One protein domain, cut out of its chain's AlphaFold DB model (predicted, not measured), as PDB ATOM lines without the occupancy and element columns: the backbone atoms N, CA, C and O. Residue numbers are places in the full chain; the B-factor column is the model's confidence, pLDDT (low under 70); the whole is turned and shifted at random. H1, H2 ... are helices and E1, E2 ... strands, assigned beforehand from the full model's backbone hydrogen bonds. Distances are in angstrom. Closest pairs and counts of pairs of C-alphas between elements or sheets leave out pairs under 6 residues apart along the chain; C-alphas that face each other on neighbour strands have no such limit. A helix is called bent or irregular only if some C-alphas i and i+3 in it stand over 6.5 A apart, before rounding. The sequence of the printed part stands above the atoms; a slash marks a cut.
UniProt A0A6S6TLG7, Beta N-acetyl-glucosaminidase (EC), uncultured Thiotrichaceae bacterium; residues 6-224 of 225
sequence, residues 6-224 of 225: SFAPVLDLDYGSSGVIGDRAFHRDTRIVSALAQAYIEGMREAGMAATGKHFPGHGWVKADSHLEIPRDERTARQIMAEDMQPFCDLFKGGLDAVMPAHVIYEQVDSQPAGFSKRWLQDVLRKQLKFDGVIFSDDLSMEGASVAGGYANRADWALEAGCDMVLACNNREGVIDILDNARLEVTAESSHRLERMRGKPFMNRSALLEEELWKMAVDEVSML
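What this domain is: This is residues 6 to 224 of the 225 residues of the protein "Beta N-acetyl-glucosaminidase (EC)" of uncultured Thiotrichaceae bacterium (UniProt A0A6S6TLG7). What does the model look like? A small, strongly twisted sheet of four strands, E1 to E4, makes the core with helices H1, H3, H4 and H6 over one face, in two layers, while an arm with H9 and H10, residues 204 to 224, sticks out from the body. What are the parts and their order? The printed part has 219 residues with ten named helices and four named strands, H1 E1 H2 H3 E2 H4 E3 H5 H6 E4 H7 H8 H9 H10, of mixed class, and the sheet order E1 E2 E3 E4 is parallel throughout. Three strand-helix-strand units, each two parallel neighbour strands with one or more helices between, run E1, H2 H3, E2, then E2, H4, E3, then E3, H5 H6, E4, with right-handed crossovers. How large is it? It is compact, with a radius of gyration of the C-alphas of 17.9 A and spans of 52 by 39 by 32 A.

How they stand to each other: How do the strands pair? E1, residues 50 to 56, is the parallel neighbour of E2, residues 98 to 101, at 21 degrees, with N 53 and O 98 within hydrogen-bond range at 2.9 A. E3, residues 134 to 139, is parallel to E2 at 37 degrees, with N 99 and O 134 2.8 A apart, and to E4, residues 165 to 167, at 20 degrees, with N 137 and O 165 2.8 A apart. Its pairing is staggered, residues 134 to 135 with E2 and 136 to 139 with E4. Which helices are on the sheet? H1, residues 30 to 46, is on it, its closest C-alphas to E1 being those of Ile 41 and Ala 51, 5.9 A, and so are H4, residues 118 to 128, and H3, residues 86 to 93, at a height of 10.3 A over the sheet. H6, residues 151 to 161, lies over E4 at a height of 9.1 A, slantwise to it at 36 degrees on the local plane. H8, residues 188 to 195, only grazes the sheet, with residues 189 to 195. How do the helices meet? The hub H6 touches H4 (closest C-alphas Lys 118 and Ala 161, 4.4 A), H7, residues 172 to 181 (Ala 152 and Ile 178, 4.2 A), and, only at the corner, H5, residues 143 to 148 (Ala 148 and Arg 154, 5.1 A). H1 touches H3, closest at the C-alphas of Ser 34 and Pro 87, 4.8 A, the same way at a steep tilt of 36 degrees, only just past shallow. H2, residues 77 to 82, and H3 meet only through their link, while H9, residues 205 to 210, and H10, residues 212 to 222, are close but not clearly touching, the C-alphas of Leu 208 and Trp 214 being 6.7 A apart. How complete are the helix backbones? Every O i to N i+4 pair is within hydrogen-bond range in H1, H2, H6, H7, H8, H9 and H10, against 3 of 4 in H3 and 4 of 7 in H4. H5 is irregular, with C-alphas 144 and 147 7.2 A apart, 0 of 2 such pairs and 2 of 3 O i to N i+3 pairs within range.

Where its parts are: Where does the sheet begin? E1 starts at C-alpha 50, (21.017, 40.613, -5.098), and is 17.0 A long; E3 is 15.2 A long. Where are the longer helices? H1 runs 24.0 A from C-alpha 30 at (2.078, 37.072, -15.801). H6 is 15.2 A long, H7 14.1 A, and H10 15.4 A, ending at C-alpha 222, (16.073, 59.215, -17.780).

The domain as a whole: How far does it reach? The two C-alphas farthest apart are those of Gln 108 and Glu 210, 53.5 A. Without residues 204 to 224, which stand free, the body spans 44 by 44 by 31 A. Is it whole, and which links are long? The printed part has no cut, and the long links are E1 to H2, 20 residues, and E2 to H4, 16 residues. Where is confidence low? The mean pLDDT of the printed part is 92.9, and residues 66 to 68 and 143 to 148 are under 70.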
ATOM      1  N   SER A   6      18.725  46.268  -3.079       96.50
ATOM      2  CA  SER A   6      17.433  46.951  -3.035       96.50
ATOM      3  C   SER A   6      16.312  45.916  -2.927       96.50
ATOM      4  O   SER A   6      16.409  44.824  -3.490       96.50
ATOM      5  N   PHE A   7      15.222  46.254  -2.236       98.06
ATOM      6  CA  PHE A   7      14.027  45.408  -2.164       98.06
ATOM      7  C   PHE A   7      13.182  45.534  -3.439       98.06
ATOM      8  O   PHE A   7      12.117  46.162  -3.430       98.06
ATOM      9  N   ALA A   8      13.680  44.968  -4.534       97.56
ATOM     10  CA  ALA A   8      13.072  44.987  -5.859       97.56
ATOM     11  C   ALA A   8      13.419  43.695  -6.629       97.56
ATOM     12  O   ALA A   8      14.455  43.086  -6.341       97.56
ATOM     13  N   PRO A   9      12.602  43.284  -7.617       98.00
ATOM     14  CA  PRO A   9      11.417  43.979  -8.136       98.00
ATOM     15  C   PRO A   9      10.083  43.633  -7.445       98.00
ATOM     16  O   PRO A   9       9.950  42.642  -6.728       98.00
ATOM     17  N   VAL A  10       9.059  44.450  -7.720       98.25
ATOM     18  CA  VAL A  10       7.657  44.086  -7.463       98.25
ATOM     19  C   VAL A  10       7.210  43.063  -8.511       98.25
ATOM     20  O   VAL A  10       7.423  43.251  -9.705       98.25
ATOM     21  N   LEU A  11       6.607  41.971  -8.048       98.50
ATOM     22  CA  LEU A  11       6.099  40.849  -8.842       98.50
ATOM     23  C   LEU A  11       4.570  40.750  -8.811       98.50
ATOM     24  O   LEU A  11       3.990  39.881  -9.459       98.50
ATOM     25  N   ASP A  12       3.926  41.632  -8.050       98.38
ATOM     26  CA  ASP A  12       2.477  41.726  -7.966       98.38
ATOM     27  C   ASP A  12       1.877  42.087  -9.331       98.38
ATOM     28  O   ASP A  12       2.401  42.941 -10.051       98.38
ATOM     29  N   LEU A  13       0.764  41.441  -9.685       98.25
ATOM     30  CA  LEU A  13       0.061  41.718 -10.936       98.25
ATOM     31  C   LEU A  13      -0.808  42.970 -10.801       98.25
ATOM     32  O   LEU A  13      -1.492  43.157  -9.793       98.25
ATOM     33  N   ASP A  14      -0.853  43.786 -11.849       97.25
ATOM     34  CA  ASP A  14      -1.717  44.966 -11.881       97.25
ATOM     35  C   ASP A  14      -3.173  44.583 -12.186       97.25
ATOM     36  O   ASP A  14      -3.605  44.542 -13.338       97.25
ATOM     37  N   TYR A  15      -3.953  44.283 -11.148       95.69
ATOM     38  CA  TYR A  15      -5.405  44.101 -11.272       95.69
ATOM     39  C   TYR A  15      -6.172  45.432 -11.393       95.69
ATOM     40  O   TYR A  15      -7.395  45.415 -11.548       95.69
ATOM     41  N   GLY A  16      -5.489  46.581 -11.312       92.75
ATOM     42  CA  GLY A  16      -6.075  47.924 -11.372       92.75
ATOM     43  C   GLY A  16      -6.844  48.342 -10.118       92.75
ATOM     44  O   GLY A  16      -7.475  49.396 -10.102       92.75
ATOM     45  N   SER A  17      -6.845  47.511  -9.074       84.31
ATOM     46  CA  SER A  17      -7.688  47.709  -7.894       84.31
ATOM     47  C   SER A  17      -6.934  47.885  -6.581       84.31
ATOM     48  O   SER A  17      -7.548  48.314  -5.606       84.31
ATOM     49  N   SER A  18      -5.639  47.560  -6.535       87.06
ATOM     50  CA  SER A  18      -4.832  47.707  -5.324       87.06
ATOM     51  C   SER A  18      -4.387  49.152  -5.127       87.06
ATOM     52  O   SER A  18      -3.642  49.685  -5.949       87.06
ATOM     53  N   GLY A  19      -4.801  49.770  -4.017       79.50
ATOM     54  CA  GLY A  19      -4.413  51.146  -3.688       79.50
ATOM     55  C   GLY A  19      -2.927  51.321  -3.346       79.50
ATOM     56  O   GLY A  19      -2.410  52.424  -3.473       79.50
ATOM     57  N   VAL A  20      -2.237  50.245  -2.940       87.44
ATOM     58  CA  VAL A  20      -0.842  50.287  -2.448       87.44
ATOM     59  C   VAL A  20       0.171  49.824  -3.491       87.44
ATOM     60  O   VAL A  20       1.320  50.279  -3.493       87.44
ATOM     61  N   ILE A  21      -0.224  48.892  -4.363       93.44
ATOM     62  CA  ILE A  21       0.644  48.434  -5.449       93.44
ATOM     63  C   ILE A  21       0.629  49.449  -6.590       93.44
ATOM     64  O   ILE A  21       1.694  49.947  -6.939       93.44
ATOM     65  N   GLY A  22      -0.550  49.804  -7.113       91.56
ATOM     66  CA  GLY A  22      -0.694  50.832  -8.147       91.56
ATOM     67  C   GLY A  22       0.308  50.697  -9.301       91.56
ATOM     68  O   GLY A  22       0.527  49.610  -9.830       91.56
ATOM     69  N   ASP A  23       0.956  51.809  -9.640       93.56
ATOM     70  CA  ASP A  23       1.946  51.936 -10.719       93.56
ATOM     71  C   ASP A  23       3.289  51.230 -10.453       93.56
ATOM     72  O   ASP A  23       4.171  51.221 -11.311       93.56
ATOM     73  N   ARG A  24       3.451  50.591  -9.288       96.50
ATOM     74  CA  ARG A  24       4.628  49.769  -8.974       96.50
ATOM     75  C   ARG A  24       4.568  48.394  -9.633       96.50
ATOM     76  O   ARG A  24       5.607  47.746  -9.751       96.50
ATOM     77  N   ALA A  25       3.375  47.909  -9.986       97.38
ATOM     78  CA  ALA A  25       3.224  46.654 -10.710       97.38
ATOM     79  C   ALA A  25       3.608  46.845 -12.179       97.38
ATOM     80  O   ALA A  25       3.144  47.770 -12.838       97.38
ATOM     81  N   PHE A  26       4.420  45.933 -12.718       97.81
ATOM     82  CA  PHE A  26       4.843  46.022 -14.116       97.81
ATOM     83  C   PHE A  26       3.680  45.882 -15.103       97.81
ATOM     84  O   PHE A  26       3.657  46.561 -16.127       97.81
ATOM     85  N   HIS A  27       2.775  44.927 -14.861       98.38
ATOM     86  CA  HIS A  27       1.703  44.588 -15.795       98.38
ATOM     87  C   HIS A  27       0.663  43.641 -15.167       98.38
ATOM     88  O   HIS A  27       0.891  43.045 -14.114       98.38
ATOM     89  N   ARG A  28      -0.465  43.424 -15.857       97.75
ATOM     90  CA  ARG A  28      -1.489  42.423 -15.494       97.75
ATOM     91  C   ARG A  28      -1.149  40.990 -15.933       97.75
ATOM     92  O   ARG A  28      -1.530  40.023 -15.274       97.75
ATOM     93  N   ASP A  29      -0.511  40.860 -17.095       98.19
ATOM     94  CA  ASP A  29      -0.130  39.580 -17.720       98.19
ATOM     95  C   ASP A  29       1.127  39.001 -17.056       98.19
ATOM     96  O   ASP A  29       2.193  39.621 -17.088       98.19
ATOM     97  N   THR A  30       1.008  37.786 -16.516       97.94
ATOM     98  CA  THR A  30       2.078  37.072 -15.801       97.94
ATOM     99  C   THR A  30       3.342  36.891 -16.637       97.94
ATOM    100  O   THR A  30       4.446  36.951 -16.095       97.94
ATOM    101  N   ARG A  31       3.218  36.714 -17.956       97.75
ATOM    102  CA  ARG A  31       4.366  36.520 -18.858       97.75
ATOM    103  C   ARG A  31       5.167  37.803 -19.014       97.75
ATOM    104  O   ARG A  31       6.391  37.754 -19.051       97.75
ATOM    105  N   ILE A  32       4.475  38.940 -19.080       98.44
ATOM    106  CA  ILE A  32       5.108  40.259 -19.176       98.44
ATOM    107  C   ILE A  32       5.806  40.588 -17.857       98.44
ATOM    108  O   ILE A  32       6.973  40.969 -17.881       98.44
ATOM    109  N   VAL A  33       5.144  40.357 -16.717       98.44
ATOM    110  CA  VAL A  33       5.762  40.548 -15.393       98.44
ATOM    111  C   VAL A  33       7.013  39.686 -15.246       98.44
ATOM    112  O   VAL A  33       8.061  40.204 -14.877       98.44
ATOM    113  N   SER A  34       6.942  38.400 -15.599       98.00
ATOM    114  CA  SER A  34       8.087  37.484 -15.497       98.00
ATOM    115  C   SER A  34       9.255  37.919 -16.386       98.00
ATOM    116  O   SER A  34      10.394  37.937 -15.928       98.00
ATOM    117  N   ALA A  35       8.985  38.315 -17.633       97.94
ATOM    118  CA  ALA A  35      10.019  38.766 -18.563       97.94
ATOM    119  C   ALA A  35      10.698  40.067 -18.101       97.94
ATOM    120  O   ALA A  35      11.925  40.145 -18.084       97.94
ATOM    121  N   LEU A  36       9.914  41.071 -17.693       98.12
ATOM    122  CA  LEU A  36      10.450  42.354 -17.229       98.12
ATOM    123  C   LEU A  36      11.203  42.208 -15.905       98.12
ATOM    124  O   LEU A  36      12.297  42.749 -15.756       98.12
ATOM    125  N   ALA A  37      10.659  41.438 -14.963       98.19
ATOM    126  CA  ALA A  37      11.317  41.183 -13.690       98.19
ATOM    127  C   ALA A  37      12.621  40.397 -13.868       98.19
ATOM    128  O   ALA A  37      13.603  40.721 -13.207       98.19
ATOM    129  N   GLN A  38      12.667  39.417 -14.777       97.94
ATOM    130  CA  GLN A  38      13.895  38.678 -15.079       97.94
ATOM    131  C   GLN A  38      14.987  39.617 -15.608       97.94
ATOM    132  O   GLN A  38      16.098  39.598 -15.083       97.94
ATOM    133  N   ALA A  39      14.660  40.490 -16.567       97.00
ATOM    134  CA  ALA A  39      15.604  41.482 -17.088       97.00
ATOM    135  C   ALA A  39      16.067  42.473 -16.001       97.00
ATOM    136  O   ALA A  39      17.249  42.802 -15.913       97.00
ATOM    137  N   TYR A  40      15.156  42.907 -15.123       96.75
ATOM    138  CA  TYR A  40      15.489  43.771 -13.987       96.75
ATOM    139  C   TYR A  40      16.473  43.090 -13.023       96.75
ATOM    140  O   TYR A  40      17.468  43.687 -12.614       96.75
ATOM    141  N   ILE A  41      16.221  41.823 -12.684       97.25
ATOM    142  CA  ILE A  41      17.079  41.012 -11.808       97.25
ATOM    143  C   ILE A  41      18.452  40.782 -12.446       97.25
ATOM    144  O   ILE A  41      19.463  40.834 -11.747       97.25
ATOM    145  N   GLU A  42      18.511  40.548 -13.755       95.88
ATOM    146  CA  GLU A  42      19.773  40.419 -14.489       95.88
ATOM    147  C   GLU A  42      20.598  41.704 -14.404       95.88
ATOM    148  O   GLU A  42      21.757  41.637 -13.999       95.88
ATOM    149  N   GLY A  43      19.990  42.871 -14.638       94.31
ATOM    150  CA  GLY A  43      20.670  44.161 -14.482       94.31
ATOM    151  C   GLY A  43      21.160  44.421 -13.051       94.31
ATOM    152  O   GLY A  43      22.293  44.863 -12.849       94.31
ATOM    153  N   MET A  44      20.355  44.086 -12.033       94.88
ATOM    154  CA  MET A  44      20.795  44.138 -10.630       94.88
ATOM    155  C   MET A  44      22.018  43.244 -10.402       94.88
ATOM    156  O   MET A  44      23.017  43.686  -9.834       94.88
ATOM    157  N   ARG A  45      21.964  41.999 -10.881       93.38
ATOM    158  CA  ARG A  45      23.029  41.011 -10.701       93.38
ATOM    159  C   ARG A  45      24.320  41.420 -11.405       93.38
ATOM    160  O   ARG A  45      25.391  41.244 -10.826       93.38
ATOM    161  N   GLU A  46      24.228  41.975 -12.611       92.06
ATOM    162  CA  GLU A  46      25.365  42.538 -13.349       92.06
ATOM    163  C   GLU A  46      26.026  43.684 -12.577       92.06
ATOM    164  O   GLU A  46      27.252  43.740 -12.497       92.06
ATOM    165  N   ALA A  47      25.230  44.521 -11.905       91.31
ATOM    166  CA  ALA A  47      25.719  45.567 -11.007       91.31
ATOM    167  C   ALA A  47      26.229  45.041  -9.643       91.31
ATOM    168  O   ALA A  47      26.590  45.833  -8.769       91.31
ATOM    169  N   GLY A  48      26.267  43.719  -9.445       93.19
ATOM    170  CA  GLY A  48      26.722  43.072  -8.213       93.19
ATOM    171  C   GLY A  48      25.674  43.020  -7.099       93.19
ATOM    172  O   GLY A  48      26.032  42.771  -5.950       93.19
ATOM    173  N   MET A  49      24.401  43.245  -7.417       95.69
ATOM    174  CA  MET A  49      23.304  43.369  -6.464       95.69
ATOM    175  C   MET A  49      22.410  42.122  -6.452       95.69
ATOM    176  O   MET A  49      22.028  41.614  -7.506       95.69
ATOM    177  N   ALA A  50      22.045  41.644  -5.261       97.00
ATOM    178  CA  ALA A  50      21.017  40.613  -5.098       97.00
ATOM    179  C   ALA A  50      19.605  41.202  -5.271       97.00
ATOM    180  O   ALA A  50      19.390  42.388  -5.005       97.00
ATOM    181  N   ALA A  51      18.633  40.382  -5.671       97.75
ATOM    182  CA  ALA A  51      17.253  40.820  -5.903       97.75
ATOM    183  C   ALA A  51      16.246  40.214  -4.916       97.75
ATOM    184  O   ALA A  51      16.355  39.055  -4.514       97.75
ATOM    185  N   THR A  52      15.222  40.995  -4.558       98.56
ATOM    186  CA  THR A  52      14.134  40.575  -3.661       98.56
ATOM    187  C   THR A  52      12.776  40.746  -4.332       98.56
ATOM    188  O   THR A  52      12.289  41.868  -4.476       98.56
ATOM    189  N   GLY A  53      12.140  39.634  -4.695       98.38
ATOM    190  CA  GLY A  53      10.802  39.642  -5.284       98.38
ATOM    191  C   GLY A  53       9.727  39.892  -4.230       98.38
ATOM    192  O   GLY A  53       9.740  39.258  -3.171       98.38
ATOM    193  N   LYS A  54       8.777  40.792  -4.507       97.88
ATOM    194  CA  LYS A  54       7.706  41.118  -3.551       97.88
ATOM    195  C   LYS A  54       6.341  41.397  -4.204       97.88
ATOM    196  O   LYS A  54       6.321  41.902  -5.316       97.88
ATOM    197  N   HIS A  55       5.209  41.086  -3.571       97.75
ATOM    198  CA  HIS A  55       5.079  40.501  -2.226       97.75
ATOM    199  C   HIS A  55       4.479  39.092  -2.324       97.75
ATOM    200  O   HIS A  55       3.372  38.919  -2.816       97.75
ATOM    201  N   PHE A  56       5.201  38.063  -1.882       98.56
ATOM    202  CA  PHE A  56       4.764  36.666  -2.010       98.56
ATOM    203  C   PHE A  56       3.545  36.357  -1.111       98.56
ATOM    204  O   PHE A  56       3.565  36.730   0.061       98.56
ATOM    205  N   PRO A  57       2.518  35.611  -1.565       98.12
ATOM    206  CA  PRO A  57       2.326  35.008  -2.890       98.12
ATOM    207  C   PRO A  57       1.670  35.927  -3.939       98.12
ATOM    208  O   PRO A  57       1.498  35.494  -5.074       98.12
ATOM    209  N   GLY A  58       1.301  37.154  -3.572       96.94
ATOM    210  CA  GLY A  58       0.807  38.191  -4.480       96.94
ATOM    211  C   GLY A  58      -0.111  39.191  -3.781       96.94
ATOM    212  O   GLY A  58      -1.106  38.803  -3.176       96.94
ATOM    213  N   HIS A  59       0.188  40.482  -3.872       95.62
ATOM    214  CA  HIS A  59      -0.564  41.571  -3.230       95.62
ATOM    215  C   HIS A  59      -1.494  42.317  -4.208       95.62
ATOM    216  O   HIS A  59      -2.357  43.092  -3.800       95.62
ATOM    217  N   GLY A  60      -1.346  42.097  -5.515       95.56
ATOM    218  CA  GLY A  60      -2.023  42.896  -6.543       95.56
ATOM    219  C   GLY A  60      -3.556  42.818  -6.538       95.56
ATOM    220  O   GLY A  60      -4.216  43.756  -6.981       95.56
ATOM    221  N   TRP A  61      -4.133  41.717  -6.043       95.50
ATOM    222  CA  TRP A  61      -5.585  41.497  -6.028       95.50
ATOM    223  C   TRP A  61      -6.316  42.360  -4.998       95.50
ATOM    224  O   TRP A  61      -7.390  42.906  -5.267       95.50
ATOM    225  N   VAL A  62      -5.739  42.488  -3.802       92.44
ATOM    226  CA  VAL A  62      -6.419  43.128  -2.678       92.44
ATOM    227  C   VAL A  62      -6.484  44.642  -2.852       92.44
ATOM    228  O   VAL A  62      -5.515  45.293  -3.248       92.44
ATOM    229  N   LYS A  63      -7.654  45.205  -2.540       84.81
ATOM    230  CA  LYS A  63      -7.926  46.644  -2.668       84.81
ATOM    231  C   LYS A  63      -7.478  47.450  -1.458       84.81
ATOM    232  O   LYS A  63      -7.016  48.576  -1.624       84.81
ATOM    233  N   ALA A  64      -7.686  46.878  -0.272       75.50
ATOM    234  CA  ALA A  64      -7.448  47.545   0.995       75.50
ATOM    235  C   ALA A  64      -5.971  47.909   1.155       75.50
ATOM    236  O   ALA A  64      -5.079  47.183   0.706       75.50
ATOM    237  N   ASP A  65      -5.744  49.047   1.802       70.56
ATOM    238  CA  ASP A  65      -4.411  49.491   2.154       70.56
ATOM    239  C   ASP A  65      -3.932  48.725   3.391       70.56
ATOM    240  O   ASP A  65      -4.471  48.902   4.487       70.56
ATOM    241  N   SER A  66      -2.907  47.888   3.213       63.59
ATOM    242  CA  SER A  66      -2.287  47.105   4.286       63.59
ATOM    243  C   SER A  66      -1.651  47.957   5.392       63.59
ATOM    244  O   SER A  66      -1.347  47.438   6.470       63.59
ATOM    245  N   HIS A  67      -1.485  49.266   5.174       67.50
ATOM    246  CA  HIS A  67      -1.056  50.212   6.203       67.50
ATOM    247  C   HIS A  67      -2.183  50.586   7.182       67.50
ATOM    248  O   HIS A  67      -1.880  51.075   8.268       67.50
ATOM    249  N   LEU A  68      -3.456  50.377   6.820       67.06
ATOM    250  CA  LEU A  68      -4.624  50.785   7.616       67.06
ATOM    251  C   LEU A  68      -5.393  49.599   8.207       67.06
ATOM    252  O   LEU A  68      -5.908  49.689   9.320       67.06
ATOM    253  N   GLU A  69      -5.482  48.493   7.472       72.69
ATOM    254  CA  GLU A  69      -6.137  47.258   7.904       72.69
ATOM    255  C   GLU A  69      -5.467  46.043   7.256       72.69
ATOM    256  O   GLU A  69      -4.768  46.187   6.262       72.69
ATOM    257  N   ILE A  70      -5.679  44.833   7.784       81.94
ATOM    258  CA  ILE A  70      -5.146  43.618   7.146       81.94
ATOM    259  C   ILE A  70      -6.042  43.238   5.962       81.94
ATOM    260  O   ILE A  70      -7.178  42.800   6.194       81.94
ATOM    261  N   PRO A  71      -5.559  43.327   4.709       89.25
ATOM    262  CA  PRO A  71      -6.336  42.933   3.551       89.25
ATOM    263  C   PRO A  71      -6.557  41.421   3.533       89.25
ATOM    264  O   PRO A  71      -5.733  40.631   4.009       89.25
ATOM    265  N   ARG A  72      -7.680  41.022   2.941       92.56
ATOM    266  CA  ARG A  72      -8.084  39.625   2.787       92.56
ATOM    267  C   ARG A  72      -8.262  39.314   1.309       92.56
ATOM    268  O   ARG A  72      -8.939  40.061   0.609       92.56
ATOM    269  N   ASP A  73      -7.646  38.230   0.865       95.75
ATOM    270  CA  ASP A  73      -7.834  37.639  -0.453       95.75
ATOM    271  C   ASP A  73      -8.690  36.375  -0.302       95.75
ATOM    272  O   ASP A  73      -8.324  35.411   0.381       95.75
ATOM    273  N   GLU A  74      -9.865  36.407  -0.915       96.06
ATOM    274  CA  GLU A  74     -10.897  35.378  -0.847       96.06
ATOM    275  C   GLU A  74     -10.690  34.237  -1.857       96.06
ATOM    276  O   GLU A  74     -11.421  33.237  -1.839       96.06
ATOM    277  N   ARG A  75      -9.721  34.380  -2.772       97.56
ATOM    278  CA  ARG A  75      -9.483  33.423  -3.857       97.56
ATOM    279  C   ARG A  75      -8.919  32.110  -3.328       97.56
ATOM    280  O   ARG A  75      -8.281  32.011  -2.284       97.56
ATOM    281  N   THR A  76      -9.128  31.053  -4.105       97.94
ATOM    282  CA  THR A  76      -8.585  29.726  -3.798       97.94
ATOM    283  C   THR A  76      -7.079  29.659  -4.051       97.94
ATOM    284  O   THR A  76      -6.563  30.309  -4.962       97.94
ATOM    285  N   ALA A  77      -6.384  28.753  -3.351       95.56
ATOM    286  CA  ALA A  77      -4.968  28.458  -3.606       95.56
ATOM    287  C   ALA A  77      -4.673  28.176  -5.092       95.56
ATOM    288  O   ALA A  77      -3.625  28.557  -5.599       95.56
ATOM    289  N   ARG A  78      -5.605  27.527  -5.808       96.81
ATOM    290  CA  ARG A  78      -5.448  27.221  -7.237       96.81
ATOM    291  C   ARG A  78      -5.435  28.483  -8.097       96.81
ATOM    292  O   ARG A  78      -4.656  28.536  -9.037       96.81
ATOM    293  N   GLN A  79      -6.294  29.458  -7.803       97.69
ATOM    294  CA  GLN A  79      -6.344  30.719  -8.551       97.69
ATOM    295  C   GLN A  79      -5.065  31.527  -8.326       97.69
ATOM    296  O   GLN A  79      -4.419  31.908  -9.294       97.69
ATOM    297  N   ILE A  80      -4.655  31.677  -7.063       98.00
ATOM    298  CA  ILE A  80      -3.420  32.379  -6.682       98.00
ATOM    299  C   ILE A  80      -2.197  31.700  -7.324       98.00
ATOM    300  O   ILE A  80      -1.333  32.356  -7.897       98.00
ATOM    301  N   MET A  81      -2.147  30.363  -7.300       96.06
ATOM    302  CA  MET A  81      -1.051  29.612  -7.910       96.06
ATOM    303  C   MET A  81      -1.034  29.712  -9.440       96.06
ATOM    304  O   MET A  81       0.041  29.715 -10.035       96.06
ATOM    305  N   ALA A  82      -2.200  29.767 -10.085       96.50
ATOM    306  CA  ALA A  82      -2.313  29.846 -11.540       96.50
ATOM    307  C   ALA A  82      -1.957  31.231 -12.102       96.50
ATOM    308  O   ALA A  82      -1.628  31.326 -13.284       96.50
ATOM    309  N   GLU A  83      -2.008  32.279 -11.278       96.81
ATOM    310  CA  GLU A  83      -1.716  33.652 -11.686       96.81
ATOM    311  C   GLU A  83      -0.580  34.260 -10.854       96.81
ATOM    312  O   GLU A  83       0.573  34.198 -11.271       96.81
ATOM    313  N   ASP A  84      -0.879  34.820  -9.685       98.12
ATOM    314  CA  ASP A  84       0.014  35.683  -8.899       98.12
ATOM    315  C   ASP A  84       1.343  35.022  -8.507       98.12
ATOM    316  O   ASP A  84       2.377  35.684  -8.448       98.12
ATOM    317  N   MET A  85       1.349  33.704  -8.294       97.81
ATOM    318  CA  MET A  85       2.578  32.974  -7.968       97.81
ATOM    319  C   MET A  85       3.426  32.620  -9.194       97.81
ATOM    320  O   MET A  85       4.575  32.205  -9.017       97.81
ATOM    321  N   GLN A  86       2.903  32.728 -10.421       97.94
ATOM    322  CA  GLN A  86       3.644  32.338 -11.626       97.94
ATOM    323  C   GLN A  86       4.941  33.142 -11.801       97.94
ATOM    324  O   GLN A  86       5.981  32.496 -11.955       97.94
ATOM    325  N   PRO A  87       4.953  34.488 -11.658       98.12
ATOM    326  CA  PRO A  87       6.200  35.249 -11.698       98.12
ATOM    327  C   PRO A  87       7.240  34.762 -10.687       98.12
ATOM    328  O   PRO A  87       8.401  34.580 -11.035       98.12
ATOM    329  N   PHE A  88       6.838  34.452  -9.450       98.25
ATOM    330  CA  PHE A  88       7.757  33.886  -8.457       98.25
ATOM    331  C   PHE A  88       8.321  32.532  -8.914       98.25
ATOM    332  O   PHE A  88       9.530  32.318  -8.870       98.25
ATOM    333  N   CYS A  89       7.462  31.629  -9.395       96.69
ATOM    334  CA  CYS A  89       7.868  30.296  -9.845       96.69
ATOM    335  C   CYS A  89       8.864  30.341 -11.011       96.69
ATOM    336  O   CYS A  89       9.780  29.514 -11.071       96.69
ATOM    337  N   ASP A  90       8.689  31.277 -11.938       96.50
ATOM    338  CA  ASP A  90       9.591  31.439 -13.075       96.50
ATOM    339  C   ASP A  90      10.927  32.054 -12.654       96.50
ATOM    340  O   ASP A  90      11.984  31.545 -13.032       96.50
ATOM    341  N   LEU A  91      10.906  33.057 -11.775       96.69
ATOM    342  CA  LEU A  91      12.116  33.739 -11.310       96.69
ATOM    343  C   LEU A  91      12.942  32.913 -10.317       96.69
ATOM    344  O   LEU A  91      14.158  33.085 -10.239       96.69
ATOM    345  N   PHE A  92      12.345  31.954  -9.604       95.06
ATOM    346  CA  PHE A  92      13.117  30.996  -8.801       95.06
ATOM    347  C   PHE A  92      14.045  30.145  -9.674       95.06
ATOM    348  O   PHE A  92      15.171  29.858  -9.273       95.06
ATOM    349  N   LYS A  93      13.618  29.797 -10.897       87.25
ATOM    350  CA  LYS A  93      14.480  29.110 -11.877       87.25
ATOM    351  C   LYS A  93      15.582  30.040 -12.396       87.25
ATOM    352  O   LYS A  93      16.676  29.570 -12.690       87.25
ATOM    353  N   GLY A  94      15.294  31.342 -12.482       82.06
ATOM    354  CA  GLY A  94      16.224  32.410 -12.871       82.06
ATOM    355  C   GLY A  94      17.176  32.880 -11.761       82.06
ATOM    356  O   GLY A  94      17.998  33.773 -11.993       82.06
ATOM    357  N   GLY A  95      17.093  32.282 -10.567       87.06
ATOM    358  CA  GLY A  95      17.978  32.569  -9.439       87.06
ATOM    359  C   GLY A  95      17.620  33.838  -8.666       87.06
ATOM    360  O   GLY A  95      18.519  34.609  -8.343       87.06
ATOM    361  N   LEU A  96      16.333  34.083  -8.400       96.88
ATOM    362  CA  LEU A  96      15.917  35.117  -7.450       96.88
ATOM    363  C   LEU A  96      16.517  34.845  -6.056       96.88
ATOM    364  O   LEU A  96      16.388  33.737  -5.533       96.88
ATOM    365  N   ASP A  97      17.151  35.853  -5.454       98.25
ATOM    366  CA  ASP A  97      17.938  35.680  -4.225       98.25
ATOM    367  C   ASP A  97      17.089  35.733  -2.951       98.25
ATOM    368  O   ASP A  97      17.390  35.048  -1.968       98.25
ATOM    369  N   ALA A  98      16.014  36.523  -2.964       98.69
ATOM    370  CA  ALA A  98      15.146  36.721  -1.816       98.69
ATOM    371  C   ALA A  98      13.679  36.950  -2.196       98.69
ATOM    372  O   ALA A  98      13.351  37.350  -3.317       98.69
ATOM    373  N   VAL A  99      12.791  36.751  -1.225       98.69
ATOM    374  CA  VAL A  99      11.399  37.198  -1.291       98.69
ATOM    375  C   VAL A  99      10.994  37.950  -0.032       98.69
ATOM    376  O   VAL A  99      11.536  37.726   1.052       98.69
ATOM    377  N   MET A 100       9.998  38.814  -0.187       98.69
ATOM    378  CA  MET A 100       9.276  39.456   0.908       98.69
ATOM    379  C   MET A 100       7.803  39.040   0.810       98.69
ATOM    380  O   MET A 100       7.228  39.166  -0.272       98.69
ATOM    381  N   PRO A 101       7.189  38.483   1.864       98.00
ATOM    382  CA  PRO A 101       5.800  38.061   1.856       98.00
ATOM    383  C   PRO A 101       4.852  39.251   2.021       98.00
ATOM    384  O   PRO A 101       5.214  40.269   2.594       98.00
ATOM    385  N   ALA A 102       3.622  39.111   1.536       95.06
ATOM    386  CA  ALA A 102       2.582  40.118   1.678       95.06
ATOM    387  C   ALA A 102       1.974  40.103   3.090       95.06
ATOM    388  O   ALA A 102       1.672  39.035   3.638       95.06
ATOM    389  N   HIS A 103       1.671  41.282   3.635       92.06
ATOM    390  CA  HIS A 103       0.785  41.440   4.798       92.06
ATOM    391  C   HIS A 103      -0.691  41.254   4.413       92.06
ATOM    392  O   HIS A 103      -1.516  42.138   4.612       92.06
ATOM    393  N   VAL A 104      -1.025  40.100   3.829       93.75
ATOM    394  CA  VAL A 104      -2.365  39.743   3.337       93.75
ATOM    395  C   VAL A 104      -2.765  38.376   3.879       93.75
ATOM    396  O   VAL A 104      -1.960  37.440   3.866       93.75
ATOM    397  N   ILE A 105      -4.011  38.249   4.343       95.19
ATOM    398  CA  ILE A 105      -4.616  36.963   4.718       95.19
ATOM    399  C   ILE A 105      -5.264  36.346   3.479       95.19
ATOM    400  O   ILE A 105      -6.141  36.952   2.874       95.19
ATOM    401  N   TYR A 106      -4.883  35.118   3.139       97.19
ATOM    402  CA  TYR A 106      -5.475  34.366   2.029       97.19
ATOM    403  C   TYR A 106      -6.433  33.330   2.609       97.19
ATOM    404  O   TYR A 106      -6.015  32.226   2.964       97.19
ATOM    405  N   GLU A 107      -7.709  33.693   2.741       95.56
ATOM    406  CA  GLU A 107      -8.666  33.036   3.649       95.56
ATOM    407  C   GLU A 107      -8.882  31.548   3.350       95.56
ATOM    408  O   GLU A 107      -9.140  30.752   4.252       95.56
ATOM    409  N   GLN A 108      -8.736  31.157   2.085       97.12
ATOM    410  CA  GLN A 108      -8.879  29.770   1.636       97.12
ATOM    411  C   GLN A 108      -7.610  28.924   1.843       97.12
ATOM    412  O   GLN A 108      -7.596  27.743   1.484       97.12
ATOM    413  N   VAL A 109      -6.523  29.514   2.346       97.12
ATOM    414  CA  VAL A 109      -5.213  28.860   2.495       97.12
ATOM    415  C   VAL A 109      -4.740  28.857   3.941       97.12
ATOM    416  O   VAL A 109      -4.351  27.803   4.443       97.12
ATOM    417  N   ASP A 110      -4.765  30.013   4.602       96.69
ATOM    418  CA  ASP A 110      -4.393  30.169   6.008       96.69
ATOM    419  C   ASP A 110      -5.114  31.395   6.589       96.69
ATOM    420  O   ASP A 110      -5.330  32.392   5.900       96.69
ATOM    421  N   SER A 111      -5.486  31.332   7.866       94.62
ATOM    422  CA  SER A 111      -6.081  32.463   8.584       94.62
ATOM    423  C   SER A 111      -5.051  33.524   8.983       94.62
ATOM    424  O   SER A 111      -5.435  34.609   9.416       94.62
ATOM    425  N   GLN A 112      -3.759  33.206   8.889       93.44
ATOM    426  CA  GLN A 112      -2.661  34.130   9.172       93.44
ATOM    427  C   GLN A 112      -2.177  34.848   7.903       93.44
ATOM    428  O   GLN A 112      -2.211  34.256   6.819       93.44
ATOM    429  N   PRO A 113      -1.672  36.094   8.020       94.31
ATOM    430  CA  PRO A 113      -0.992  36.759   6.915       94.31
ATOM    431  C   PRO A 113       0.184  35.926   6.392       94.31
ATOM    432  O   PRO A 113       0.808  35.190   7.161       94.31
ATOM    433  N   ALA A 114       0.526  36.054   5.106       97.00
ATOM    434  CA  ALA A 114       1.557  35.210   4.490       97.00
ATOM    435  C   ALA A 114       2.907  35.249   5.230       97.00
ATOM    436  O   ALA A 114       3.529  34.201   5.397       97.00
ATOM    437  N   GLY A 115       3.320  36.412   5.749       96.06
ATOM    438  CA  GLY A 115       4.558  36.565   6.529       96.06
ATOM    439  C   GLY A 115       4.578  35.865   7.895       96.06
ATOM    440  O   GLY A 115       5.653  35.651   8.447       96.06
ATOM    441  N   PHE A 116       3.417  35.461   8.416       95.69
ATOM    442  CA  PHE A 116       3.269  34.711   9.671       95.69
ATOM    443  C   PHE A 116       2.758  33.277   9.440       95.69
ATOM    444  O   PHE A 116       2.505  32.524  10.378       95.69
ATOM    445  N   SER A 117       2.609  32.863   8.181       97.56
ATOM    446  CA  SER A 117       2.026  31.575   7.822       97.56
ATOM    447  C   SER A 117       3.104  30.530   7.526       97.56
ATOM    448  O   SER A 117       3.743  30.538   6.472       97.56
ATOM    449  N   LYS A 118       3.230  29.527   8.408       98.12
ATOM    450  CA  LYS A 118       4.021  28.306   8.130       98.12
ATOM    451  C   LYS A 118       3.529  27.595   6.865       98.12
ATOM    452  O   LYS A 118       4.323  26.974   6.155       98.12
ATOM    453  N   ARG A 119       2.231  27.695   6.554       98.25
ATOM    454  CA  ARG A 119       1.650  27.118   5.340       98.25
ATOM    455  C   ARG A 119       2.233  27.777   4.090       98.25
ATOM    456  O   ARG A 119       2.689  27.068   3.195       98.25
ATOM    457  N   TRP A 120       2.275  29.104   4.035       98.38
ATOM    458  CA  TRP A 120       2.855  29.819   2.899       98.38
ATOM    459  C   TRP A 120       4.376  29.693   2.841       98.38
ATOM    460  O   TRP A 120       4.916  29.314   1.801       98.38
ATOM    461  N   LEU A 121       5.076  29.962   3.942       98.56
ATOM    462  CA  LEU A 121       6.535  30.059   3.924       98.56
ATOM    463  C   LEU A 121       7.215  28.685   3.907       98.56
ATOM    464  O   LEU A 121       8.119  28.457   3.108       98.56
ATOM    465  N   GLN A 122       6.771  27.726   4.721       98.31
ATOM    466  CA  GLN A 122       7.399  26.400   4.764       98.31
ATOM    467  C   GLN A 122       6.771  25.446   3.754       98.31
ATOM    468  O   GLN A 122       7.469  24.896   2.901       98.31
ATOM    469  N   ASP A 123       5.461  25.210   3.834       98.50
ATOM    470  CA  ASP A 123       4.840  24.156   3.025       98.50
ATOM    471  C   ASP A 123       4.772  24.504   1.541       98.50
ATOM    472  O   ASP A 123       4.986  23.626   0.703       98.50
ATOM    473  N   VAL A 124       4.465  25.754   1.198       98.06
ATOM    474  CA  VAL A 124       4.407  26.187  -0.201       98.06
ATOM    475  C   VAL A 124       5.795  26.615  -0.669       98.06
ATOM    476  O   VAL A 124       6.383  25.949  -1.520       98.06
ATOM    477  N   LEU A 125       6.363  27.673  -0.098       97.94
ATOM    478  CA  LEU A 125       7.572  28.295  -0.632       97.94
ATOM    479  C   LEU A 125       8.826  27.408  -0.484       97.94
ATOM    480  O   LEU A 125       9.464  27.087  -1.490       97.94
ATOM    481  N   ARG A 126       9.157  26.927   0.725       97.75
ATOM    482  CA  ARG A 126      10.309  26.017   0.917       97.75
ATOM    483  C   ARG A 126      10.070  24.623   0.331       97.75
ATOM    484  O   ARG A 126      10.925  24.096  -0.378       97.75
ATOM    485  N   LYS A 127       8.936  23.976   0.631       98.19
ATOM    486  CA  LYS A 127       8.731  22.552   0.299       98.19
ATOM    487  C   LYS A 127       8.184  22.316  -1.105       98.19
ATOM    488  O   LYS A 127       8.708  21.421  -1.767       98.19
ATOM    489  N   GLN A 128       7.155  23.036  -1.553       96.88
ATOM    490  CA  GLN A 128       6.570  22.817  -2.888       96.88
ATOM    491  C   GLN A 128       7.378  23.523  -3.977       96.88
ATOM    492  O   GLN A 128       7.741  22.883  -4.959       96.88
ATOM    493  N   LEU A 129       7.705  24.802  -3.781       96.38
ATOM    494  CA  LEU A 129       8.419  25.612  -4.775       96.38
ATOM    495  C   LEU A 129       9.942  25.476  -4.698       96.38
ATOM    496  O   LEU A 129      10.633  25.949  -5.593       96.38
ATOM    497  N   LYS A 130      10.464  24.806  -3.660       96.94
ATOM    498  CA  LYS A 130      11.904  24.559  -3.465       96.94
ATOM    499  C   LYS A 130      12.741  25.838  -3.433       96.94
ATOM    500  O   LYS A 130      13.915  25.814  -3.791       96.94
ATOM    501  N   PHE A 131      12.155  26.945  -2.986       98.06
ATOM    502  CA  PHE A 131      12.879  28.198  -2.852       98.06
ATOM    503  C   PHE A 131      13.876  28.110  -1.693       98.06
ATOM    504  O   PHE A 131      13.477  27.875  -0.551       98.06
ATOM    505  N   ASP A 132      15.160  28.330  -1.971       96.25
ATOM    506  CA  ASP A 132      16.233  28.346  -0.963       96.25
ATOM    507  C   ASP A 132      16.805  29.755  -0.709       96.25
ATOM    508  O   ASP A 132      17.734  29.918   0.073       96.25
ATOM    509  N   GLY A 133      16.260  30.803  -1.332       97.75
ATOM    510  CA  GLY A 133      16.694  32.182  -1.084       97.75
ATOM    511  C   GLY A 133      16.256  32.727   0.280       97.75
ATOM    512  O   GLY A 133      15.604  32.036   1.064       97.75
ATOM    513  N   VAL A 134      16.599  33.975   0.581       98.56
ATOM    514  CA  VAL A 134      16.198  34.631   1.838       98.56
ATOM    515  C   VAL A 134      14.692  34.897   1.848       98.56
ATOM    516  O   VAL A 134      14.123  35.334   0.851       98.56
ATOM    517  N   ILE A 135      14.040  34.661   2.982       98.62
ATOM    518  CA  ILE A 135      12.708  35.200   3.263       98.62
ATOM    519  C   ILE A 135      12.880  36.337   4.266       98.62
ATOM    520  O   ILE A 135      13.196  36.100   5.432       98.62
ATOM    521  N   PHE A 136      12.683  37.570   3.818       98.56
ATOM    522  CA  PHE A 136      12.544  38.705   4.729       98.56
ATOM    523  C   PHE A 136      11.125  38.725   5.284       98.56
ATOM    524  O   PHE A 136      10.202  38.353   4.568       98.56
ATOM    525  N   SER A 137      10.913  39.191   6.512       96.44
ATOM    526  CA  SER A 137       9.581  39.675   6.871       96.44
ATOM    527  C   SER A 137       9.282  40.955   6.084       96.44
ATOM    528  O   SER A 137      10.190  41.657   5.640       96.44
ATOM    529  N   ASP A 138       8.008  41.290   5.937       88.94
ATOM    530  CA  ASP A 138       7.641  42.684   5.687       88.94
ATOM    531  C   ASP A 138       7.740  43.473   7.016       88.94
ATOM    532  O   ASP A 138       8.047  42.887   8.065       88.94
ATOM    533  N   ASP A 139       7.545  44.789   7.002       91.06
ATOM    534  CA  ASP A 139       7.763  45.632   8.183       91.06
ATOM    535  C   ASP A 139       6.820  45.245   9.335       91.06
ATOM    536  O   ASP A 139       5.591  45.281   9.218       91.06
ATOM    537  N   LEU A 140       7.405  44.870  10.473       88.12
ATOM    538  CA  LEU A 140       6.677  44.494  11.684       88.12
ATOM    539  C   LEU A 140       6.060  45.703  12.394       88.12
ATOM    540  O   LEU A 140       5.207  45.519  13.268       88.12
ATOM    541  N   SER A 141       6.454  46.923  12.021       78.00
ATOM    542  CA  SER A 141       5.867  48.160  12.540       78.00
ATOM    543  C   SER A 141       4.501  48.494  11.943       78.00
ATOM    544  O   SER A 141       3.808  49.358  12.478       78.00
ATOM    545  N   MET A 142       4.086  47.819  10.869       70.62
ATOM    546  CA  MET A 142       2.805  48.089  10.212       70.62
ATOM    547  C   MET A 142       1.612  47.602  11.044       70.62
ATOM    548  O   MET A 142       1.691  46.595  11.755       70.62
ATOM    549  N   GLU A 143       0.468  48.282  10.908       63.41
ATOM    550  CA  GLU A 143      -0.807  47.850  11.509       63.41
ATOM    551  C   GLU A 143      -1.198  46.441  11.048       63.41
ATOM    552  O   GLU A 143      -1.746  45.662  11.828       63.41
ATOM    553  N   GLY A 144      -0.810  46.058   9.825       56.22
ATOM    554  CA  GLY A 144      -0.980  44.705   9.299       56.22
ATOM    555  C   GLY A 144      -0.330  43.597  10.147       56.22
ATOM    556  O   GLY A 144      -0.789  42.455  10.153       56.22
ATOM    557  N   ALA A 145       0.696  43.932  10.935       59.62
ATOM    558  CA  ALA A 145       1.360  43.012  11.855       59.62
ATOM    559  C   ALA A 145       0.744  43.005  13.270       59.62
ATOM    560  O   ALA A 145       1.134  42.193  14.112       59.62
ATOM    561  N   SER A 146      -0.233  43.874  13.559       62.62
ATOM    562  CA  SER A 146      -0.799  44.049  14.908       62.62
ATOM    563  C   SER A 146      -1.519  42.834  15.481       62.62
ATOM    564  O   SER A 146      -1.591  42.686  16.703       62.62
ATOM    565  N   VAL A 147      -1.947  41.904  14.627       62.91
ATOM    566  CA  VAL A 147      -2.572  40.637  15.036       62.91
ATOM    567  C   VAL A 147      -1.691  39.765  15.932       62.91
ATOM    568  O   VAL A 147      -2.227  38.959  16.687       62.91
ATOM    569  N   ALA A 148      -0.365  39.937  15.894       60.41
ATOM    570  CA  ALA A 148       0.576  39.164  16.708       60.41
ATOM    571  C   ALA A 148       0.948  39.840  18.047       60.41
ATOM    572  O   ALA A 148       1.805  39.350  18.781       60.41
ATOM    573  N   GLY A 149       0.297  40.951  18.411       75.94
ATOM    574  CA  GLY A 149       0.540  41.651  19.676       75.94
ATOM    575  C   GLY A 149       1.756  42.584  19.633       75.94
ATOM    576  O   GLY A 149       1.875  43.406  18.720       75.94
ATOM    577  N   GLY A 150       2.617  42.507  20.658       86.62
ATOM    578  CA  GLY A 150       3.830  43.330  20.795       86.62
ATOM    579  C   GLY A 150       4.905  43.024  19.744       86.62
ATOM    580  O   GLY A 150       4.828  42.013  19.049       86.62
ATOM    581  N   TYR A 151       5.912  43.891  19.623       90.19
ATOM    582  CA  TYR A 151       6.939  43.790  18.580       90.19
ATOM    583  C   TYR A 151       7.781  42.517  18.706       90.19
ATOM    584  O   TYR A 151       8.007  41.843  17.699       90.19
ATOM    585  N   ALA A 152       8.163  42.127  19.924       93.31
ATOM    586  CA  ALA A 152       8.868  40.869  20.161       93.31
ATOM    587  C   ALA A 152       8.066  39.640  19.694       93.31
ATOM    588  O   ALA A 152       8.591  38.785  18.986       93.31
ATOM    589  N   ASN A 153       6.764  39.592  19.996       92.06
ATOM    590  CA  ASN A 153       5.894  38.496  19.556       92.06
ATOM    591  C   ASN A 153       5.734  38.464  18.029       92.06
ATOM    592  O   ASN A 153       5.728  37.388  17.436       92.06
ATOM    593  N   ARG A 154       5.635  39.633  17.380       92.19
ATOM    594  CA  ARG A 154       5.611  39.737  15.910       92.19
ATOM    595  C   ARG A 154       6.881  39.146  15.296       92.19
ATOM    596  O   ARG A 154       6.791  38.407  14.317       92.19
ATOM    597  N   ALA A 155       8.045  39.450  15.872       94.81
ATOM    598  CA  ALA A 155       9.317  38.902  15.416       94.81
ATOM    599  C   ALA A 155       9.369  37.380  15.597       94.81
ATOM    600  O   ALA A 155       9.668  36.673  14.635       94.81
ATOM    601  N   ASP A 156       8.984  36.877  16.772       94.50
ATOM    602  CA  ASP A 156       8.880  35.440  17.040       94.50
ATOM    603  C   ASP A 156       7.992  34.737  16.013       94.50
ATOM    604  O   ASP A 156       8.384  33.722  15.447       94.50
ATOM    605  N   TRP A 157       6.809  35.283  15.727       93.81
ATOM    606  CA  TRP A 157       5.872  34.665  14.791       93.81
ATOM    607  C   TRP A 157       6.413  34.650  13.362       93.81
ATOM    608  O   TRP A 157       6.260  33.642  12.674       93.81
ATOM    609  N   ALA A 158       7.067  35.724  12.910       95.69
ATOM    610  CA  ALA A 158       7.682  35.773  11.581       95.69
ATOM    611  C   ALA A 158       8.834  34.762  11.450       95.69
ATOM    612  O   ALA A 158       8.907  34.024  10.464       95.69
ATOM    613  N   LEU A 159       9.714  34.696  12.453       96.06
ATOM    614  CA  LEU A 159      10.835  33.753  12.486       96.06
ATOM    615  C   LEU A 159      10.334  32.305  12.551       96.06
ATOM    616  O   LEU A 159      10.737  31.470  11.741       96.06
ATOM    617  N   GLU A 160       9.380  32.009  13.438       95.31
ATOM    618  CA  GLU A 160       8.760  30.686  13.531       95.31
ATOM    619  C   GLU A 160       8.031  30.298  12.239       95.31
ATOM    620  O   GLU A 160       8.020  29.120  11.870       95.31
ATOM    621  N   ALA A 161       7.407  31.254  11.545       96.81
ATOM    622  CA  ALA A 161       6.748  31.012  10.268       96.81
ATOM    623  C   ALA A 161       7.741  30.637   9.167       96.81
ATOM    624  O   ALA A 161       7.423  29.797   8.321       96.81
ATOM    625  N   GLY A 162       8.950  31.201   9.190       96.81
ATOM    626  CA  GLY A 162      10.010  30.851   8.250       96.81
ATOM    627  C   GLY A 162      10.854  31.991   7.713       96.81
ATOM    628  O   GLY A 162      11.638  31.736   6.796       96.81
ATOM    629  N   CYS A 163      10.673  33.214   8.207       97.69
ATOM    630  CA  CYS A 163      11.524  34.334   7.831       97.69
ATOM    631  C   CYS A 163      12.954  34.103   8.338       97.69
ATOM    632  O   CYS A 163      13.160  33.667   9.467       97.69
ATOM    633  N   ASP A 164      13.944  34.419   7.506       97.88
ATOM    634  CA  ASP A 164      15.362  34.385   7.872       97.88
ATOM    635  C   ASP A 164      15.808  35.709   8.525       97.88
ATOM    636  O   ASP A 164      16.780  35.734   9.275       97.88
ATOM    637  N   MET A 165      15.114  36.817   8.235       96.88
ATOM    638  CA  MET A 165      15.379  38.138   8.814       96.88
ATOM    639  C   MET A 165      14.082  38.925   8.986       96.88
ATOM    640  O   MET A 165      13.248  38.955   8.084       96.88
ATOM    641  N   VAL A 166      13.946  39.595  10.130       95.69
ATOM    642  CA  VAL A 166      12.812  40.475  10.428       95.69
ATOM    643  C   VAL A 166      13.163  41.941  10.199       95.69
ATOM    644  O   VAL A 166      14.278  42.375  10.489       95.69
ATOM    645  N   LEU A 167      12.203  42.704   9.684       95.88
ATOM    646  CA  LEU A 167      12.303  44.145   9.482       95.88
ATOM    647  C   LEU A 167      11.437  44.862  10.521       95.88
ATOM    648  O   LEU A 167      10.248  44.588  10.638       95.88
ATOM    649  N   ALA A 168      12.033  45.797  11.255       93.31
ATOM    650  CA  ALA A 168      11.326  46.702  12.155       93.31
ATOM    651  C   ALA A 168      11.793  48.128  11.863       93.31
ATOM    652  O   ALA A 168      12.881  48.549  12.269       93.31
ATOM    653  N   CYS A 169      10.990  48.854  11.092       92.19
ATOM    654  CA  CYS A 169      11.351  50.167  10.574       92.19
ATOM    655  C   CYS A 169      10.662  51.277  11.371       92.19
ATOM    656  O   CYS A 169       9.584  51.091  11.925       92.19
ATOM    657  N   ASN A 170      11.279  52.460  11.421       90.31
ATOM    658  CA  ASN A 170      10.675  53.699  11.937       90.31
ATOM    659  C   ASN A 170      10.126  53.654  13.384       90.31
ATOM    660  O   ASN A 170       9.463  54.598  13.808       90.31
ATOM    661  N   ASN A 171      10.434  52.615  14.168       90.44
ATOM    662  CA  ASN A 171      10.021  52.483  15.562       90.44
ATOM    663  C   ASN A 171      11.174  51.965  16.433       90.44
ATOM    664  O   ASN A 171      11.410  50.764  16.549       90.44
ATOM    665  N   ARG A 172      11.905  52.888  17.065       93.75
ATOM    666  CA  ARG A 172      13.064  52.543  17.899       93.75
ATOM    667  C   ARG A 172      12.686  51.719  19.129       93.75
ATOM    668  O   ARG A 172      13.449  50.837  19.505       93.75
ATOM    669  N   GLU A 173      11.552  52.010  19.759       92.12
ATOM    670  CA  GLU A 173      11.100  51.274  20.945       92.12
ATOM    671  C   GLU A 173      10.732  49.834  20.586       92.12
ATOM    672  O   GLU A 173      11.153  48.913  21.277       92.12
ATOM    673  N   GLY A 174      10.052  49.630  19.453       91.69
ATOM    674  CA  GLY A 174       9.759  48.301  18.917       91.69
ATOM    675  C   GLY A 174      11.020  47.505  18.572       91.69
ATOM    676  O   GLY A 174      11.090  46.314  18.856       91.69
ATOM    677  N   VAL A 175      12.052  48.161  18.029       94.69
ATOM    678  CA  VAL A 175      13.362  47.521  17.800       94.69
ATOM    679  C   VAL A 175      14.012  47.094  19.119       94.69
ATOM    680  O   VAL A 175      14.525  45.983  19.198       94.69
ATOM    681  N   ILE A 176      13.990  47.949  20.147       95.25
ATOM    682  CA  ILE A 176      14.530  47.605  21.474       95.25
ATOM    683  C   ILE A 176      13.764  46.415  22.064       95.25
ATOM    684  O   ILE A 176      14.393  45.463  22.508       95.25
ATOM    685  N   ASP A 177      12.431  46.419  21.985       94.75
ATOM    686  CA  ASP A 177      11.595  45.308  22.452       94.75
ATOM    687  C   ASP A 177      11.938  43.984  21.751       94.75
ATOM    688  O   ASP A 177      12.085  42.959  22.409       94.75
ATOM    689  N   ILE A 178      12.136  43.999  20.428       95.25
ATOM    690  CA  ILE A 178      12.558  42.805  19.679       95.25
ATOM    691  C   ILE A 178      13.921  42.311  20.163       95.25
ATOM    692  O   ILE A 178      14.084  41.116  20.394       95.25
ATOM    693  N   LEU A 179      14.898  43.206  20.309       95.38
ATOM    694  CA  LEU A 179      16.253  42.827  20.714       95.38
ATOM    695  C   LEU A 179      16.308  42.275  22.143       95.38
ATOM    696  O   LEU A 179      17.081  41.354  22.399       95.38
ATOM    697  N   ASP A 180      15.498  42.822  23.047       96.25
ATOM    698  CA  ASP A 180      15.502  42.441  24.456       96.25
ATOM    699  C   ASP A 180      14.639  41.198  24.733       96.25
ATOM    700  O   ASP A 180      14.977  40.412  25.622       96.25
ATOM    701  N   ASN A 181      13.537  41.004  23.992       96.19
ATOM    702  CA  ASN A 181      12.492  40.041  24.360       96.19
ATOM    703  C   ASN A 181      12.163  38.975  23.299       96.19
ATOM    704  O   ASN A 181      11.530  37.978  23.651       96.19
ATOM    705  N   ALA A 182      12.552  39.137  22.028       95.06
ATOM    706  CA  ALA A 182      12.276  38.126  21.001       95.06
ATOM    707  C   ALA A 182      13.277  36.959  21.054       95.06
ATOM    708  O   ALA A 182      14.455  37.111  21.392       95.06
ATOM    709  N   ARG A 183      12.831  35.775  20.641       93.62
ATOM    710  CA  ARG A 183      13.659  34.581  20.443       93.62
ATOM    711  C   ARG A 183      14.354  34.654  19.086       93.62
ATOM    712  O   ARG A 183      13.954  34.016  18.115       93.62
ATOM    713  N   LEU A 184      15.428  35.436  19.035       89.75
ATOM    714  CA  LEU A 184      16.273  35.594  17.849       89.75
ATOM    715  C   LEU A 184      17.198  34.377  17.659       89.75
ATOM    716  O   LEU A 184      18.405  34.443  17.891       89.75
ATOM    717  N   GLU A 185      16.629  33.241  17.257       84.50
ATOM    718  CA  GLU A 185      17.406  32.049  16.906       84.50
ATOM    719  C   GLU A 185      18.018  32.192  15.507       84.50
ATOM    720  O   GLU A 185      17.327  32.182  14.489       84.50
ATOM    721  N   VAL A 186      19.345  32.298  15.448       80.88
ATOM    722  CA  VAL A 186      20.084  32.324  14.183       80.88
ATOM    723  C   VAL A 186      20.459  30.899  13.791       80.88
ATOM    724  O   VAL A 186      21.311  30.273  14.423       80.88
ATOM    725  N   THR A 187      19.848  30.388  12.724       91.62
ATOM    726  CA  THR A 187      20.220  29.089  12.147       91.62
ATOM    727  C   THR A 187      21.388  29.236  11.168       91.62
ATOM    728  O   THR A 187      21.588  30.297  10.561       91.62
ATOM    729  N   ALA A 188      22.168  28.165  10.995       94.31
ATOM    730  CA  ALA A 188      23.264  28.141  10.027       94.31
ATOM    731  C   ALA A 188      22.740  28.314   8.592       94.31
ATOM    732  O   ALA A 188      23.345  29.020   7.786       94.31
ATOM    733  N   GLU A 189      21.582  27.726   8.294       94.56
ATOM    734  CA  GLU A 189      20.892  27.856   7.018       94.56
ATOM    735  C   GLU A 189      20.496  29.310   6.744       94.56
ATOM    736  O   GLU A 189      20.821  29.837   5.679       94.56
ATOM    737  N   SER A 190      19.852  29.984   7.701       95.12
ATOM    738  CA  SER A 190      19.461  31.391   7.549       95.12
ATOM    739  C   SER A 190      20.678  32.304   7.407       95.12
ATOM    740  O   SER A 190      20.691  33.164   6.527       95.12
ATOM    741  N   SER A 191      21.743  32.076   8.183       95.56
ATOM    742  CA  SER A 191      23.002  32.822   8.030       95.56
ATOM    743  C   SER A 191      23.610  32.648   6.642       95.56
ATOM    744  O   SER A 191      23.951  33.637   5.997       95.56
ATOM    745  N   HIS A 192      23.676  31.414   6.138       96.94
ATOM    746  CA  HIS A 192      24.220  31.150   4.810       96.94
ATOM    747  C   HIS A 192      23.409  31.840   3.705       96.94
ATOM    748  O   HIS A 192      23.984  32.398   2.772       96.94
ATOM    749  N   ARG A 193      22.074  31.857   3.805       97.31
ATOM    750  CA  ARG A 193      21.218  32.586   2.855       97.31
ATOM    751  C   ARG A 193      21.483  34.086   2.895       97.31
ATOM    752  O   ARG A 193      21.652  34.696   1.842       97.31
ATOM    753  N   LEU A 194      21.557  34.667   4.090       97.44
ATOM    754  CA  LEU A 194      21.791  36.099   4.280       97.44
ATOM    755  C   LEU A 194      23.174  36.537   3.788       97.44
ATOM    756  O   LEU A 194      23.311  37.621   3.228       97.44
ATOM    757  N   GLU A 195      24.197  35.693   3.918       97.25
ATOM    758  CA  GLU A 195      25.521  35.971   3.355       97.25
ATOM    759  C   GLU A 195      25.495  36.131   1.830       97.25
ATOM    760  O   GLU A 195      26.225  36.969   1.296       97.25
ATOM    761  N   ARG A 196      24.623  35.390   1.129       96.12
ATOM    762  CA  ARG A 196      24.463  35.497  -0.332       96.12
ATOM    763  C   ARG A 196      23.837  36.819  -0.779       96.12
ATOM    764  O   ARG A 196      23.978  37.164  -1.946       96.12
ATOM    765  N   MET A 197      23.212  37.568   0.134       97.75
ATOM    766  CA  MET A 197      22.644  38.890  -0.158       97.75
ATOM    767  C   MET A 197      23.688  40.009  -0.190       97.75
ATOM    768  O   MET A 197      23.365  41.114  -0.614       97.75
ATOM    769  N   ARG A 198      24.926  39.766   0.263       96.81
ATOM    770  CA  ARG A 198      25.977  40.793   0.265       96.81
ATOM    771  C   ARG A 198      26.302  41.252  -1.155       96.81
ATOM    772  O   ARG A 198      26.491  40.431  -2.057       96.81
ATOM    773  N   GLY A 199      26.436  42.564  -1.323       94.25
ATOM    774  CA  GLY A 199      26.794  43.188  -2.585       94.25
ATOM    775  C   GLY A 199      28.172  42.723  -3.035       94.25
ATOM    776  O   GLY A 199      29.138  42.700  -2.264       94.25
ATOM    777  N   LYS A 200      28.277  42.341  -4.302       91.75
ATOM    778  CA  LYS A 200      29.541  41.925  -4.900       91.75
ATOM    779  C   LYS A 200      30.310  43.167  -5.346       91.75
ATOM    780  O   LYS A 200      29.718  44.062  -5.949       91.75
ATOM    781  N   PRO A 201      31.626  43.246  -5.083       81.44
ATOM    782  CA  PRO A 201      32.440  44.328  -5.609       81.44
ATOM    783  C   PRO A 201      32.332  44.370  -7.136       81.44
ATOM    784  O   PRO A 201      32.714  43.413  -7.805       81.44
ATOM    785  N   PHE A 202      31.803  45.471  -7.669       78.19
ATOM    786  CA  PHE A 202      31.708  45.704  -9.109       78.19
ATOM    787  C   PHE A 202      32.809  46.670  -9.550       78.19
ATOM    788  O   PHE A 202      33.836  46.259 -10.083       78.19
ATOM    789  N   MET A 203      32.660  47.955  -9.222       84.62
ATOM    790  CA  MET A 203      33.666  48.978  -9.494       84.62
ATOM    791  C   MET A 203      33.531  50.172  -8.548       84.62
ATOM    792  O   MET A 203      32.500  50.368  -7.898       84.62
ATOM    793  N   ASN A 204      34.579  50.993  -8.459       87.12
ATOM    794  CA  ASN A 204      34.479  52.250  -7.724       87.12
ATOM    795  C   ASN A 204      33.638  53.272  -8.511       87.12
ATOM    796  O   ASN A 204      33.516  53.197  -9.732       87.12
ATOM    797  N   ARG A 205      33.067  54.250  -7.798       88.56
ATOM    798  CA  ARG A 205      32.144  55.226  -8.393       88.56
ATOM    799  C   ARG A 205      32.768  56.017  -9.543       88.56
ATOM    800  O   ARG A 205      32.069  56.292 -10.504       88.56
ATOM    801  N   SER A 206      34.036  56.408  -9.438       91.12
ATOM    802  CA  SER A 206      34.688  57.204 -10.483       91.12
ATOM    803  C   SER A 206      34.787  56.420 -11.787       91.12
ATOM    804  O   SER A 206      34.384  56.932 -12.821       91.12
ATOM    805  N   ALA A 207      35.212  55.158 -11.709       91.56
ATOM    806  CA  ALA A 207      35.266  54.280 -12.868       91.56
ATOM    807  C   ALA A 207      33.863  54.030 -13.457       91.56
ATOM    808  O   ALA A 207      33.700  54.098 -14.666       91.56
ATOM    809  N   LEU A 208      32.830  53.832 -12.621       91.19
ATOM    810  CA  LEU A 208      31.452  53.624 -13.099       91.19
ATOM    811  C   LEU A 208      30.945  54.791 -13.946       91.19
ATOM    812  O   LEU A 208      30.317  54.583 -14.973       91.19
ATOM    813  N   LEU A 209      31.232  56.021 -13.519       92.69
ATOM    814  CA  LEU A 209      30.811  57.224 -14.239       92.69
ATOM    815  C   LEU A 209      31.560  57.429 -15.560       92.69
ATOM    816  O   LEU A 209      31.143  58.252 -16.374       92.69
ATOM    817  N   GLU A 210      32.673  56.729 -15.767       94.94
ATOM    818  CA  GLU A 210      33.438  56.775 -17.008       94.94
ATOM    819  C   GLU A 210      32.957  55.732 -18.029       94.94
ATOM    820  O   GLU A 210      33.121  55.974 -19.228       94.94
ATOM    821  N   GLU A 211      32.288  54.663 -17.584       94.38
ATOM    822  CA  GLU A 211      31.767  53.590 -18.439       94.38
ATOM    823  C   GLU A 211      30.740  54.086 -19.456       94.38
ATOM    824  O   GLU A 211      29.794  54.810 -19.134       94.38
ATOM    825  N   GLU A 212      30.906  53.645 -20.700       95.19
ATOM    826  CA  GLU A 212      30.000  53.984 -21.798       95.19
ATOM    827  C   GLU A 212      28.616  53.367 -21.584       95.19
ATOM    828  O   GLU A 212      27.612  54.069 -21.695       95.19
ATOM    829  N   LEU A 213      28.566  52.097 -21.163       92.25
ATOM    830  CA  LEU A 213      27.311  51.411 -20.854       92.25
ATOM    831  C   LEU A 213      26.525  52.138 -19.759       92.25
ATOM    832  O   LEU A 213      25.315  52.305 -19.884       92.25
ATOM    833  N   TRP A 214      27.203  52.604 -18.705       93.38
ATOM    834  CA  TRP A 214      26.544  53.344 -17.631       93.38
ATOM    835  C   TRP A 214      25.949  54.659 -18.145       93.38
ATOM    836  O   TRP A 214      24.794  54.955 -17.850       93.38
ATOM    837  N   LYS A 215      26.705  55.424 -18.944       95.62
ATOM    838  CA  LYS A 215      26.229  56.693 -19.526       95.62
ATOM    839  C   LYS A 215      25.003  56.469 -20.410       95.62
ATOM    840  O   LYS A 215      23.993  57.134 -20.212       95.62
ATOM    841  N   MET A 216      25.072  55.492 -21.315       96.00
ATOM    842  CA  MET A 216      23.957  55.137 -22.198       96.00
ATOM    843  C   MET A 216      22.722  54.694 -21.407       96.00
ATOM    844  O   MET A 216      21.627  55.188 -21.656       96.00
ATOM    845  N   ALA A 217      22.895  53.810 -20.421       93.88
ATOM    846  CA  ALA A 217      21.789  53.313 -19.608       93.88
ATOM    847  C   ALA A 217      21.130  54.429 -18.783       93.88
ATOM    848  O   ALA A 217      19.909  54.456 -18.645       93.88
ATOM    849  N   VAL A 218      21.912  55.372 -18.247       94.62
ATOM    850  CA  VAL A 218      21.366  56.536 -17.531       94.62
ATOM    851  C   VAL A 218      20.557  57.430 -18.461       94.62
ATOM    852  O   VAL A 218      19.478  57.871 -18.062       94.62
ATOM    853  N   ASP A 219      21.034  57.672 -19.682       95.31
ATOM    854  CA  ASP A 219      20.306  58.468 -20.673       95.31
ATOM    855  C   ASP A 219      18.984  57.785 -21.064       95.31
ATOM    856  O   ASP A 219      17.932  58.424 -21.049       95.31
ATOM    857  N   GLU A 220      19.007  56.475 -21.331       95.38
ATOM    858  CA  GLU A 220      17.807  55.693 -21.658       95.38
ATOM    859  C   GLU A 220      16.782  55.687 -20.519       95.38
ATOM    860  O   GLU A 220      15.608  55.977 -20.748       95.38
ATOM    861  N   VAL A 221      17.212  55.416 -19.284       93.81
ATOM    862  CA  VAL A 221      16.315  55.387 -18.116       93.81
ATOM    863  C   VAL A 221      15.750  56.776 -17.819       93.81
ATOM    864  O   VAL A 221      14.580  56.892 -17.463       93.81
ATOM    865  N   SER A 222      16.536  57.839 -18.010       93.50
ATOM    866  CA  SER A 222      16.073  59.215 -17.780       93.50
ATOM    867  C   SER A 222      14.966  59.641 -18.747       93.50
ATOM    868  O   SER A 222      14.195  60.536 -18.417       93.50
ATOM    869  N   MET A 223      14.857  59.007 -19.919       94.12
ATOM    870  CA  MET A 223      13.769  59.253 -20.875       94.12
ATOM    871  C   MET A 223      12.464  58.518 -20.531       94.12
ATOM    872  O   MET A 223      11.444  58.787 -21.162       94.12
ATOM    873  N   LEU A 224      12.483  57.589 -19.569       86.94
ATOM    874  CA  LEU A 224      11.293  56.862 -19.110       86.94
ATOM    875  C   LEU A 224      10.525  57.599 -17.996       86.94
ATOM    876  O   LEU A 224       9.412  57.183 -17.676       86.94
TER     877      LEU A 224